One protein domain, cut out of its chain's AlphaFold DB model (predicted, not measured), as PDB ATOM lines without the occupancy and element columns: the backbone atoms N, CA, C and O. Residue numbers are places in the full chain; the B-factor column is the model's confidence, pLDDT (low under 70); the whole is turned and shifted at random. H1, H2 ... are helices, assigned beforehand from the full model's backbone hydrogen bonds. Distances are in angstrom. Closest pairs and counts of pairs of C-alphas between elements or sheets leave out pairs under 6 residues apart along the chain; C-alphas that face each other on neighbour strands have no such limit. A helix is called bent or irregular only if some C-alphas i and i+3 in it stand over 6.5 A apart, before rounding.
ATOM      1  N   ARG A   6      52.186 -35.228 -21.956       72.06
ATOM      2  CA  ARG A   6      51.601 -34.065 -21.273       72.06
ATOM      3  C   ARG A   6      50.849 -33.083 -22.189       72.06
ATOM      4  O   ARG A   6      49.945 -32.400 -21.730       72.06
ATOM      5  N   GLN A   7      51.227 -32.969 -23.464       67.75
ATOM      6  CA  GLN A   7      50.526 -32.107 -24.431       67.75
ATOM      7  C   GLN A   7      49.175 -32.707 -24.834       67.75
ATOM      8  O   GLN A   7      48.208 -31.977 -25.013       67.75
ATOM      9  N   ILE A   8      49.099 -34.039 -24.908       69.50
ATOM     10  CA  ILE A   8      47.856 -34.760 -25.193       69.50
ATOM     11  C   ILE A   8      46.903 -34.632 -23.998       69.50
ATOM     12  O   ILE A   8      45.758 -34.237 -24.185       69.50
ATOM     13  N   GLU A   9      47.395 -34.861 -22.776       70.50
ATOM     14  CA  GLU A   9      46.605 -34.706 -21.540       70.50
ATOM     15  C   GLU A   9      46.023 -33.291 -21.390       70.50
ATOM     16  O   GLU A   9      44.860 -33.122 -21.034       70.50
ATOM     17  N   LEU A  10      46.811 -32.254 -21.699       67.75
ATOM     18  CA  LEU A  10      46.357 -30.865 -21.599       67.75
ATOM     19  C   LEU A  10      45.325 -30.502 -22.669       67.75
ATOM     20  O   LEU A  10      44.370 -29.793 -22.356       67.75
ATOM     21  N   ALA A  11      45.477 -31.001 -23.897       66.25
ATOM     22  CA  ALA A  11      44.465 -30.828 -24.936       66.25
ATOM     23  C   ALA A  11      43.149 -31.545 -24.569       66.25
ATOM     24  O   ALA A  11      42.076 -31.016 -24.825       66.25
ATOM     25  N   GLN A  12      43.226 -32.701 -23.902       65.94
ATOM     26  CA  GLN A  12      42.059 -33.464 -23.434       65.94
ATOM     27  C   GLN A  12      41.386 -32.882 -22.180       65.94
ATOM     28  O   GLN A  12      40.236 -33.202 -21.907       65.94
ATOM     29  N   SER A  13      42.084 -32.043 -21.409       64.81
ATOM     30  CA  SER A  13      41.547 -31.434 -20.180       64.81
ATOM     31  C   SER A  13      40.555 -30.287 -20.409       64.81
ATOM     32  O   SER A  13      39.947 -29.805 -19.453       64.81
ATOM     33  N   VAL A  14      40.401 -29.830 -21.655       58.28
ATOM     34  CA  VAL A  14      39.379 -28.842 -22.016       58.28
ATOM     35  C   VAL A  14      38.024 -29.563 -22.032       58.28
ATOM     36  O   VAL A  14      37.959 -30.678 -22.552       58.28
ATOM     37  N   PRO A  15      36.978 -29.005 -21.397       54.34
ATOM     38  CA  PRO A  15      35.732 -29.718 -21.169       54.34
ATOM     39  C   PRO A  15      34.975 -29.963 -22.477       54.34
ATOM     40  O   PRO A  15      34.062 -29.220 -22.822       54.34
ATOM     41  N   ALA A  16      35.278 -31.086 -23.128       55.09
ATOM     42  CA  ALA A  16      34.404 -31.650 -24.136       55.09
ATOM     43  C   ALA A  16      33.015 -31.817 -23.505       55.09
ATOM     44  O   ALA A  16      32.870 -32.346 -22.398       55.09
ATOM     45  N   ILE A  17      31.987 -31.331 -24.188       51.88
ATOM     46  CA  ILE A  17      30.588 -31.378 -23.752       51.88
ATOM     47  C   ILE A  17      30.116 -32.836 -23.831       51.88
ATOM     48  O   ILE A  17      29.420 -33.252 -24.750       51.88
ATOM     49  N   VAL A  18      30.562 -33.661 -22.885       50.22
ATOM     50  CA  VAL A  18      30.261 -35.099 -22.823       50.22
ATOM     51  C   VAL A  18      29.082 -35.371 -21.879       50.22
ATOM     52  O   VAL A  18      28.471 -36.432 -21.932       50.22
ATOM     53  N   GLY A  19      28.695 -34.395 -21.052       45.53
ATOM     54  CA  GLY A  19      27.709 -34.575 -19.979       45.53
ATOM     55  C   GLY A  19      26.243 -34.738 -20.400       45.53
ATOM     56  O   GLY A  19      25.410 -34.934 -19.522       45.53
ATOM     57  N   ILE A  20      25.903 -34.644 -21.692       50.56
ATOM     58  CA  ILE A  20      24.498 -34.583 -22.164       50.56
ATOM     59  C   ILE A  20      24.160 -35.698 -23.174       50.56
ATOM     60  O   ILE A  20      23.029 -35.809 -23.636       50.56
ATOM     61  N   LEU A  21      25.112 -36.564 -23.534       54.84
ATOM     62  CA  LEU A  21      24.892 -37.568 -24.580       54.84
ATOM     63  C   LEU A  21      24.505 -38.931 -23.996       54.84
ATOM     64  O   LEU A  21      25.025 -39.355 -22.965       54.84
ATOM     65  N   ALA A  22      23.596 -39.638 -24.676       58.78
ATOM     66  CA  ALA A  22      23.202 -40.996 -24.305       58.78
ATOM     67  C   ALA A  22      24.436 -41.908 -24.169       58.78
ATOM     68  O   ALA A  22      25.358 -41.820 -24.978       58.78
ATOM     69  N   ALA A  23      24.433 -42.832 -23.199       58.19
ATOM     70  CA  ALA A  23      25.590 -43.672 -22.852       58.19
ATOM     71  C   ALA A  23      26.250 -44.385 -24.056       58.19
ATOM     72  O   ALA A  23      27.468 -44.524 -24.105       58.19
ATOM     73  N   LYS A  24      25.466 -44.769 -25.079       59.75
ATOM     74  CA  LYS A  24      25.975 -45.373 -26.329       59.75
ATOM     75  C   LYS A  24      26.856 -44.424 -27.166       59.75
ATOM     76  O   LYS A  24      27.698 -44.889 -27.925       59.75
ATOM     77  N   ARG A  25      26.673 -43.105 -27.047       63.94
ATOM     78  CA  ARG A  25      27.425 -42.071 -27.782       63.94
ATOM     79  C   ARG A  25      28.631 -41.544 -27.014       63.94
ATOM     80  O   ARG A  25      29.533 -40.990 -27.630       63.94
ATOM     81  N   GLN A  26      28.684 -41.770 -25.705       63.88
ATOM     82  CA  GLN A  26      29.761 -41.280 -24.850       63.88
ATOM     83  C   GLN A  26      31.132 -41.824 -25.284       63.88
ATOM     84  O   GLN A  26      32.065 -41.047 -25.447       63.88
ATOM     85  N   ALA A  27      31.219 -43.120 -25.606       67.06
ATOM     86  CA  ALA A  27      32.450 -43.744 -26.102       67.06
ATOM     87  C   ALA A  27      32.878 -43.235 -27.496       67.06
ATOM     88  O   ALA A  27      34.070 -43.106 -27.776       67.06
ATOM     89  N   LEU A  28      31.919 -42.930 -28.378       67.19
ATOM     90  CA  LEU A  28      32.205 -42.353 -29.699       67.19
ATOM     91  C   LEU A  28      32.749 -40.927 -29.571       67.19
ATOM     92  O   LEU A  28      33.724 -40.576 -30.231       67.19
ATOM     93  N   VAL A  29      32.142 -40.130 -28.695       70.94
ATOM     94  CA  VAL A  29      32.541 -38.744 -28.426       70.94
ATOM     95  C   VAL A  29      33.899 -38.698 -27.737       70.94
ATOM     96  O   VAL A  29      34.751 -37.908 -28.127       70.94
ATOM     97  N   GLU A  30      34.139 -39.583 -26.771       71.19
ATOM     98  CA  GLU A  30      35.436 -39.728 -26.111       71.19
ATOM     99  C   GLU A  30      36.535 -40.078 -27.123       71.19
ATOM    100  O   GLU A  30      37.586 -39.434 -27.154       71.19
ATOM    101  N   ARG A  31      36.272 -41.030 -28.026       75.12
ATOM    102  CA  ARG A  31      37.209 -41.382 -29.097       75.12
ATOM    103  C   ARG A  31      37.472 -40.216 -30.052       75.12
ATOM    104  O   ARG A  31      38.633 -39.936 -30.343       75.12
ATOM    105  N   ALA A  32      36.430 -39.517 -30.497       75.94
ATOM    106  CA  ALA A  32      36.569 -38.342 -31.357       75.94
ATOM    107  C   ALA A  32      37.368 -37.220 -30.666       75.94
ATOM    108  O   ALA A  32      38.248 -36.616 -31.280       75.94
ATOM    109  N   GLY A  33      37.130 -36.994 -29.370       75.00
ATOM    110  CA  GLY A  33      37.886 -36.046 -28.551       75.00
ATOM    111  C   GLY A  33      39.367 -36.416 -28.435       75.00
ATOM    112  O   GLY A  33      40.236 -35.557 -28.589       75.00
ATOM    113  N   MET A  34      39.685 -37.702 -28.244       76.69
ATOM    114  CA  MET A  34      41.072 -38.180 -28.238       76.69
ATOM    115  C   MET A  34      41.769 -37.972 -29.587       76.69
ATOM    116  O   MET A  34      42.923 -37.535 -29.621       76.69
ATOM    117  N   GLU A  35      41.084 -38.264 -30.694       82.38
ATOM    118  CA  GLU A  35      41.615 -38.076 -32.048       82.38
ATOM    119  C   GLU A  35      41.860 -36.585 -32.348       82.38
ATOM    120  O   GLU A  35      42.937 -36.223 -32.835       82.38
ATOM    121  N   ALA A  36      40.927 -35.705 -31.968       79.88
ATOM    122  CA  ALA A  36      41.073 -34.255 -32.088       79.88
ATOM    123  C   ALA A  36      42.249 -33.716 -31.258       79.88
ATOM    124  O   ALA A  36      43.112 -33.014 -31.791       79.88
ATOM    125  N   ALA A  37      42.355 -34.109 -29.985       77.56
ATOM    126  CA  ALA A  37      43.466 -33.719 -29.117       77.56
ATOM    127  C   ALA A  37      44.825 -34.174 -29.677       77.56
ATOM    128  O   ALA A  37      45.803 -33.422 -29.652       77.56
ATOM    129  N   ALA A  38      44.893 -35.381 -30.248       81.50
ATOM    130  CA  ALA A  38      46.099 -35.879 -30.897       81.50
ATOM    131  C   ALA A  38      46.461 -35.079 -32.161       81.50
ATOM    132  O   ALA A  38      47.647 -34.847 -32.408       81.50
ATOM    133  N   MET A  39      45.477 -34.643 -32.956       83.81
ATOM    134  CA  MET A  39      45.710 -33.765 -34.111       83.81
ATOM    135  C   MET A  39      46.225 -32.390 -33.678       83.81
ATOM    136  O   MET A  39      47.240 -31.924 -34.197       83.81
ATOM    137  N   VAL A  40      45.590 -31.778 -32.679       82.94
ATOM    138  CA  VAL A  40      45.986 -30.476 -32.122       82.94
ATOM    139  C   VAL A  40      47.403 -30.529 -31.543       82.94
ATOM    140  O   VAL A  40      48.222 -29.648 -31.805       82.94
ATOM    141  N   ALA A  41      47.754 -31.608 -30.840       79.44
ATOM    142  CA  ALA A  41      49.099 -31.798 -30.303       79.44
ATOM    143  C   ALA A  41      50.175 -32.000 -31.396       79.44
ATOM    144  O   ALA A  41      51.348 -31.698 -31.164       79.44
ATOM    145  N   LYS A  42      49.798 -32.478 -32.595       83.56
ATOM    146  CA  LYS A  42      50.693 -32.628 -33.764       83.56
ATOM    147  C   LYS A  42      50.900 -31.338 -34.550       83.56
ATOM    148  O   LYS A  42      51.861 -31.264 -35.311       83.56
ATOM    149  N   ALA A  43      50.048 -30.334 -34.367       83.56
ATOM    150  CA  ALA A  43      50.024 -29.128 -35.193       83.56
ATOM    151  C   ALA A  43      51.194 -28.150 -34.941       83.56
ATOM    152  O   ALA A  43      51.219 -27.063 -35.508       83.56
ATOM    153  N   GLY A  44      52.168 -28.503 -34.092       80.88
ATOM    154  CA  GLY A  44      53.298 -27.626 -33.753       80.88
ATOM    155  C   GLY A  44      52.923 -26.439 -32.857       80.88
ATOM    156  O   GLY A  44      53.749 -25.560 -32.636       80.88
ATOM    157  N   LEU A  45      51.698 -26.433 -32.327       81.94
ATOM    158  CA  LEU A  45      51.163 -25.396 -31.453       81.94
ATOM    159  C   LEU A  45      51.786 -25.456 -30.054       81.94
ATOM    160  O   LEU A  45      52.085 -26.534 -29.526       81.94
ATOM    161  N   THR A  46      51.917 -24.296 -29.416       84.19
ATOM    162  CA  THR A  46      52.209 -24.194 -27.983       84.19
ATOM    163  C   THR A  46      51.038 -24.721 -27.153       84.19
ATOM    164  O   THR A  46      49.901 -24.770 -27.609       84.19
ATOM    165  N   ILE A  47      51.283 -25.070 -25.887       77.56
ATOM    166  CA  ILE A  47      50.235 -25.573 -24.976       77.56
ATOM    167  C   ILE A  47      49.039 -24.609 -24.894       77.56
ATOM    168  O   ILE A  47      47.891 -25.044 -24.899       77.56
ATOM    169  N   ARG A  48      49.300 -23.297 -24.851       77.25
ATOM    170  CA  ARG A  48      48.246 -22.280 -24.759       77.25
ATOM    171  C   ARG A  48      47.392 -22.226 -26.026       77.25
ATOM    172  O   ARG A  48      46.179 -22.078 -25.941       77.25
ATOM    173  N   GLU A  49      48.015 -22.379 -27.189       82.88
ATOM    174  CA  GLU A  49      47.320 -22.438 -28.479       82.88
ATOM    175  C   GLU A  49      46.540 -23.747 -28.644       82.88
ATOM    176  O   GLU A  49      45.442 -23.729 -29.188       82.88
ATOM    177  N   GLN A  50      47.051 -24.866 -28.119       81.62
ATOM    178  CA  GLN A  50      46.325 -26.140 -28.090       81.62
ATOM    179  C   GLN A  50      45.037 -26.027 -27.261       81.62
ATOM    180  O   GLN A  50      43.976 -26.447 -27.713       81.62
ATOM    181  N   GLN A  51      45.108 -25.401 -26.082       78.44
ATOM    182  CA  GLN A  51      43.929 -25.137 -25.251       78.44
ATOM    183  C   GLN A  51      42.934 -24.199 -25.942       78.44
ATOM    184  O   GLN A  51      41.733 -24.451 -25.905       78.44
ATOM    185  N   ALA A  52      43.424 -23.145 -26.602       81.44
ATOM    186  CA  ALA A  52      42.574 -22.235 -27.362       81.44
ATOM    187  C   ALA A  52      41.871 -22.947 -28.530       81.44
ATOM    188  O   ALA A  52      40.678 -22.746 -28.732       81.44
ATOM    189  N   ALA A  53      42.577 -23.813 -29.263       82.44
ATOM    190  CA  ALA A  53      42.005 -24.588 -30.362       82.44
ATOM    191  C   ALA A  53      40.890 -25.533 -29.886       82.44
ATOM    192  O   ALA A  53      39.830 -25.589 -30.504       82.44
ATOM    193  N   MET A  54      41.100 -26.224 -28.762       81.31
ATOM    194  CA  MET A  54      40.077 -27.089 -28.167       81.31
ATOM    195  C   MET A  54      38.871 -26.284 -27.662       81.31
ATOM    196  O   MET A  54      37.738 -26.670 -27.918       81.31
ATOM    197  N   ALA A  55      39.090 -25.120 -27.042       76.94
ATOM    198  CA  ALA A  55      37.997 -24.248 -26.603       76.94
ATOM    199  C   ALA A  55      37.169 -23.693 -27.779       76.94
ATOM    200  O   ALA A  55      35.951 -23.562 -27.673       76.94
ATOM    201  N   VAL A  56      37.807 -23.385 -28.915       79.38
ATOM    202  CA  VAL A  56      37.103 -22.995 -30.150       79.38
ATOM    203  C   VAL A  56      36.277 -24.157 -30.699       79.38
ATOM    204  O   VAL A  56      35.148 -23.936 -31.130       79.38
ATOM    205  N   ALA A  57      36.806 -25.383 -30.663       78.31
ATOM    206  CA  ALA A  57      36.054 -26.570 -31.062       78.31
ATOM    207  C   ALA A  57      34.822 -26.785 -30.165       78.31
ATOM    208  O   ALA A  57      33.734 -27.025 -30.685       78.31
ATOM    209  N   ASP A  58      34.956 -26.614 -28.847       75.44
ATOM    210  CA  ASP A  58      33.824 -26.703 -27.917       75.44
ATOM    211  C   ASP A  58      32.767 -25.622 -28.179       75.44
ATOM    212  O   ASP A  58      31.579 -25.930 -28.245       75.44
ATOM    213  N   LEU A  59      33.177 -24.366 -28.395       70.88
ATOM    214  CA  LEU A  59      32.256 -23.278 -28.752       70.88
ATOM    215  C   LEU A  59      31.533 -23.547 -30.076       70.88
ATOM    216  O   LEU A  59      30.337 -23.286 -30.195       70.88
ATOM    217  N   TYR A  60      32.239 -24.091 -31.068       75.69
ATOM    218  CA  TYR A  60      31.634 -24.478 -32.338       75.69
ATOM    219  C   TYR A  60      30.583 -25.576 -32.147       75.69
ATOM    220  O   TYR A  60      29.507 -25.503 -32.738       75.69
ATOM    221  N   LEU A  61      30.853 -26.563 -31.288       72.12
ATOM    222  CA  LEU A  61      29.881 -27.601 -30.948       72.12
ATOM    223  C   LEU A  61      28.656 -27.030 -30.221       72.12
ATOM    224  O   LEU A  61      27.543 -27.446 -30.534       72.12
ATOM    225  N   GLN A  62      28.832 -26.063 -29.313       69.31
ATOM    226  CA  GLN A  62      27.711 -25.355 -28.670       69.31
ATOM    227  C   GLN A  62      26.854 -24.625 -29.701       69.31
ATOM    228  O   GLN A  62      25.642 -24.800 -29.725       69.31
ATOM    229  N   PHE A  63      27.482 -23.883 -30.613       73.88
ATOM    230  CA  PHE A  63      26.767 -23.213 -31.697       73.88
ATOM    231  C   PHE A  63      26.001 -24.210 -32.579       73.88
ATOM    232  O   PHE A  63      24.838 -23.997 -32.908       73.88
ATOM    233  N   CYS A  64      26.622 -25.339 -32.925       71.25
ATOM    234  CA  CYS A  64      25.958 -26.386 -33.696       71.25
ATOM    235  C   CYS A  64      24.783 -27.019 -32.933       71.25
ATOM    236  O   CYS A  64      23.833 -27.476 -33.561       71.25
ATOM    237  N   GLN A  65      24.809 -27.068 -31.599       68.19
ATOM    238  CA  GLN A  65      23.647 -27.505 -30.818       68.19
ATOM    239  C   GLN A  65      22.481 -26.517 -30.907       68.19
ATOM    240  O   GLN A  65      21.335 -26.946 -30.815       68.19
ATOM    241  N   GLU A  66      22.749 -25.226 -31.096       73.19
ATOM    242  CA  GLU A  66      21.726 -24.184 -31.232       73.19
ATOM    243  C   GLU A  66      21.170 -24.062 -32.666       73.19
ATOM    244  O   GLU A  66      20.079 -23.529 -32.852       73.19
ATOM    245  N   ASP A  67      21.877 -24.578 -33.680       77.81
ATOM    246  CA  ASP A  67      21.431 -24.569 -35.081       77.81
ATOM    247  C   ASP A  67      20.351 -25.632 -35.357       77.81
ATOM    248  O   ASP A  67      20.607 -26.840 -35.335       77.81
ATOM    249  N   GLU A  68      19.145 -25.174 -35.704       77.38
ATOM    250  CA  GLU A  68      17.984 -26.009 -36.045       77.38
ATOM    251  C   GLU A  68      18.276 -27.019 -37.168       77.38
ATOM    252  O   GLU A  68      17.774 -28.147 -37.149       77.38
ATOM    253  N   ASN A  69      19.109 -26.656 -38.152       74.31
ATOM    254  CA  ASN A  69      19.459 -27.579 -39.234       74.31
ATOM    255  C   ASN A  69      20.324 -28.731 -38.722       74.31
ATOM    256  O   ASN A  69      20.125 -29.883 -39.118       74.31
ATOM    257  N   ASN A  70      21.271 -28.429 -37.836       72.31
ATOM    258  CA  ASN A  70      22.142 -29.429 -37.244       72.31
ATOM    259  C   ASN A  70      21.390 -30.321 -36.242       72.31
ATOM    260  O   ASN A  70      21.629 -31.532 -36.201       72.31
ATOM    261  N   GLN A  71      20.422 -29.768 -35.501       71.25
ATOM    262  CA  GLN A  71      19.497 -30.555 -34.677       71.25
ATOM    263  C   GLN A  71      18.728 -31.565 -35.536       71.25
ATOM    264  O   GLN A  71      18.757 -32.765 -35.265       71.25
ATOM    265  N   ARG A  72      18.140 -31.109 -36.646       72.56
ATOM    266  CA  ARG A  72      17.371 -31.963 -37.561       72.56
ATOM    267  C   ARG A  72      18.222 -33.055 -38.210       72.56
ATOM    268  O   ARG A  72      17.779 -34.194 -38.340       72.56
ATOM    269  N   TRP A  73      19.454 -32.735 -38.598       75.69
ATOM    270  CA  TRP A  73      20.412 -33.735 -39.079       75.69
ATOM    271  C   TRP A  73      20.783 -34.758 -38.003       75.69
ATOM    272  O   TRP A  73      20.879 -35.949 -38.298       75.69
ATOM    273  N   SER A  74      20.958 -34.308 -36.760       71.06
ATOM    274  CA  SER A  74      21.268 -35.177 -35.622       71.06
ATOM    275  C   SER A  74      20.127 -36.154 -35.330       71.06
ATOM    276  O   SER A  74      20.391 -37.341 -35.143       71.06
ATOM    277  N   GLU A  75      18.874 -35.689 -35.368       76.31
ATOM    278  CA  GLU A  75      17.672 -36.521 -35.217       76.31
ATOM    279  C   GLU A  75      17.560 -37.574 -36.326       76.31
ATOM    280  O   GLU A  75      17.394 -38.760 -36.042       76.31
ATOM    281  N   LEU A  76      17.730 -37.167 -37.590       76.69
ATOM    282  CA  LEU A  76      17.707 -38.086 -38.734       76.69
ATOM    283  C   LEU A  76      18.792 -39.166 -38.623       76.69
ATOM    284  O   LEU A  76      18.551 -40.327 -38.952       76.69
ATOM    285  N   MET A  77      19.979 -38.794 -38.140       74.75
ATOM    286  CA  MET A  77      21.081 -39.730 -37.940       74.75
ATOM    287  C   MET A  77      20.819 -40.683 -36.765       74.75
ATOM    288  O   MET A  77      21.132 -41.868 -36.846       74.75
ATOM    289  N   GLU A  78      20.229 -40.194 -35.672       74.62
ATOM    290  CA  GLU A  78      19.791 -41.048 -34.561       74.62
ATOM    291  C   GLU A  78      18.726 -42.056 -34.983       74.62
ATOM    292  O   GLU A  78      18.808 -43.225 -34.604       74.62
ATOM    293  N   ASP A  79      17.757 -41.623 -35.784       75.38
ATOM    294  CA  ASP A  79      16.716 -42.493 -36.319       75.38
ATOM    295  C   ASP A  79      17.286 -43.544 -37.280       75.38
ATOM    296  O   ASP A  79      16.850 -44.695 -37.247       75.38
ATOM    297  N   ALA A  80      18.278 -43.185 -38.102       71.62
ATOM    298  CA  ALA A  80      18.971 -44.130 -38.977       71.62
ATOM    299  C   ALA A  80      19.717 -45.208 -38.172       71.62
ATOM    300  O   ALA A  80      19.524 -46.396 -38.418       71.62
ATOM    301  N   ILE A  81      20.482 -44.808 -37.150       68.00
ATOM    302  CA  ILE A  81      21.200 -45.740 -36.263       68.00
ATOM    303  C   ILE A  81      20.224 -46.668 -35.530       68.00
ATOM    304  O   ILE A  81      20.460 -47.870 -35.441       68.00
ATOM    305  N   ARG A  82      19.107 -46.134 -35.013       72.00
ATOM    306  CA  ARG A  82      18.089 -46.959 -34.342       72.00
ATOM    307  C   ARG A  82      17.501 -48.015 -35.279       72.00
ATOM    308  O   ARG A  82      17.207 -49.113 -34.818       72.00
ATOM    309  N   ARG A  83      17.332 -47.705 -36.567       66.56
ATOM    310  CA  ARG A  83      16.811 -48.650 -37.568       66.56
ATOM    311  C   ARG A  83      17.815 -49.746 -37.921       66.56
ATOM    312  O   ARG A  83      17.393 -50.892 -38.033       66.56
ATOM    313  N   ASP A  84      19.101 -49.420 -38.024       60.47
ATOM    314  CA  ASP A  84      20.161 -50.414 -38.251       60.47
ATOM    315  C   ASP A  84      20.299 -51.398 -37.073       60.47
ATOM    316  O   ASP A  84      20.519 -52.581 -37.297       60.47
ATOM    317  N   ASP A  85      20.080 -50.953 -35.828       55.81
ATOM    318  CA  ASP A  85      20.095 -51.817 -34.628       55.81
ATOM    319  C   ASP A  85      18.901 -52.810 -34.562       55.81
ATOM    320  O   ASP A  85      18.869 -53.669 -33.677       55.81
ATOM    321  N   THR A  86      17.887 -52.684 -35.437       52.03
ATOM    322  CA  THR A  86      16.654 -53.512 -35.406       52.03
ATOM    323  C   THR A  86      16.593 -54.591 -36.502       52.03
ATOM    324  O   THR A  86      15.593 -55.310 -36.578       52.03
TER     325      THR A  86
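What this domain is: This is residues 6 to 86 of the 87 residues of an uncharacterized protein of Sporomusa ovata (UniProt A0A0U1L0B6). Two long helices, H2 and H3, make an open V, with the short helix H1 packed in at the closed end; H4 turns off the far end of H3 at nearly a right angle and stands largely free across the mouth of the V, away from H2. The printed part has 81 residues with four named helices, H1 to H4 in order, no named strand, and the class all helix. The whole is loose, with a radius of gyration of the C-alphas of 14.6 A, and elongated, spanning 45 by 25 by 20 A.

Where its parts are: H1, residues 6 to 12, begins at C-alpha 6 (51.601, -34.065, -21.273) and is 9.8 A long. H2, residues 23 to 42, is 29.5 A long and only just irregular: C-alphas 24 and 27 are 6.7 A apart. H3, residues 47 to 66, is 29.2 A long and begins at C-alpha 47 (50.235, -25.573, -24.976). H4, residues 68 to 84, is 24.6 A long and ends at C-alpha 84 (20.161, -50.414, -38.251).

How they stand to each other: H3 is the hub, touching H1, H2 and H4. H1 touches H3 the same way at a shallow tilt of 13 degrees, with the C-alphas of Ala 11 and Gln 51 closest at 5.7 A. H1 and H2 form a helical hairpin at a steep tilt of 44 degrees, closest at the C-alphas of Ala 11 and Ala 37, 5.2 A. H2 and H3, also a helical hairpin, touch through residues 37 to 41 and 50 to 54 alone, closest at the C-alphas of Val 40 and Gln 50, 5.9 A; their tilt of 38 degrees is only just steep. H3 and H4 only just touch, with 3 pairs of C-alphas within 8 A, only at the corner by their link, about perpendicular at 85 degrees; Cys 64 and Asn 70 have the closest C-alphas, 6.0 A. H4 is apart from H1 and H2. Every O i to N i+4 pair is within hydrogen-bond range in H1, H3 and H4, and 14 of 16 in H2.

The domain as a whole: The C-alphas of Thr 46 and Thr 86 are the farthest apart, at 46.7 A. The printed part has no cut and no long link. Mean pLDDT of the printed part is 71.3, and residues 10 to 28 are among those under 70.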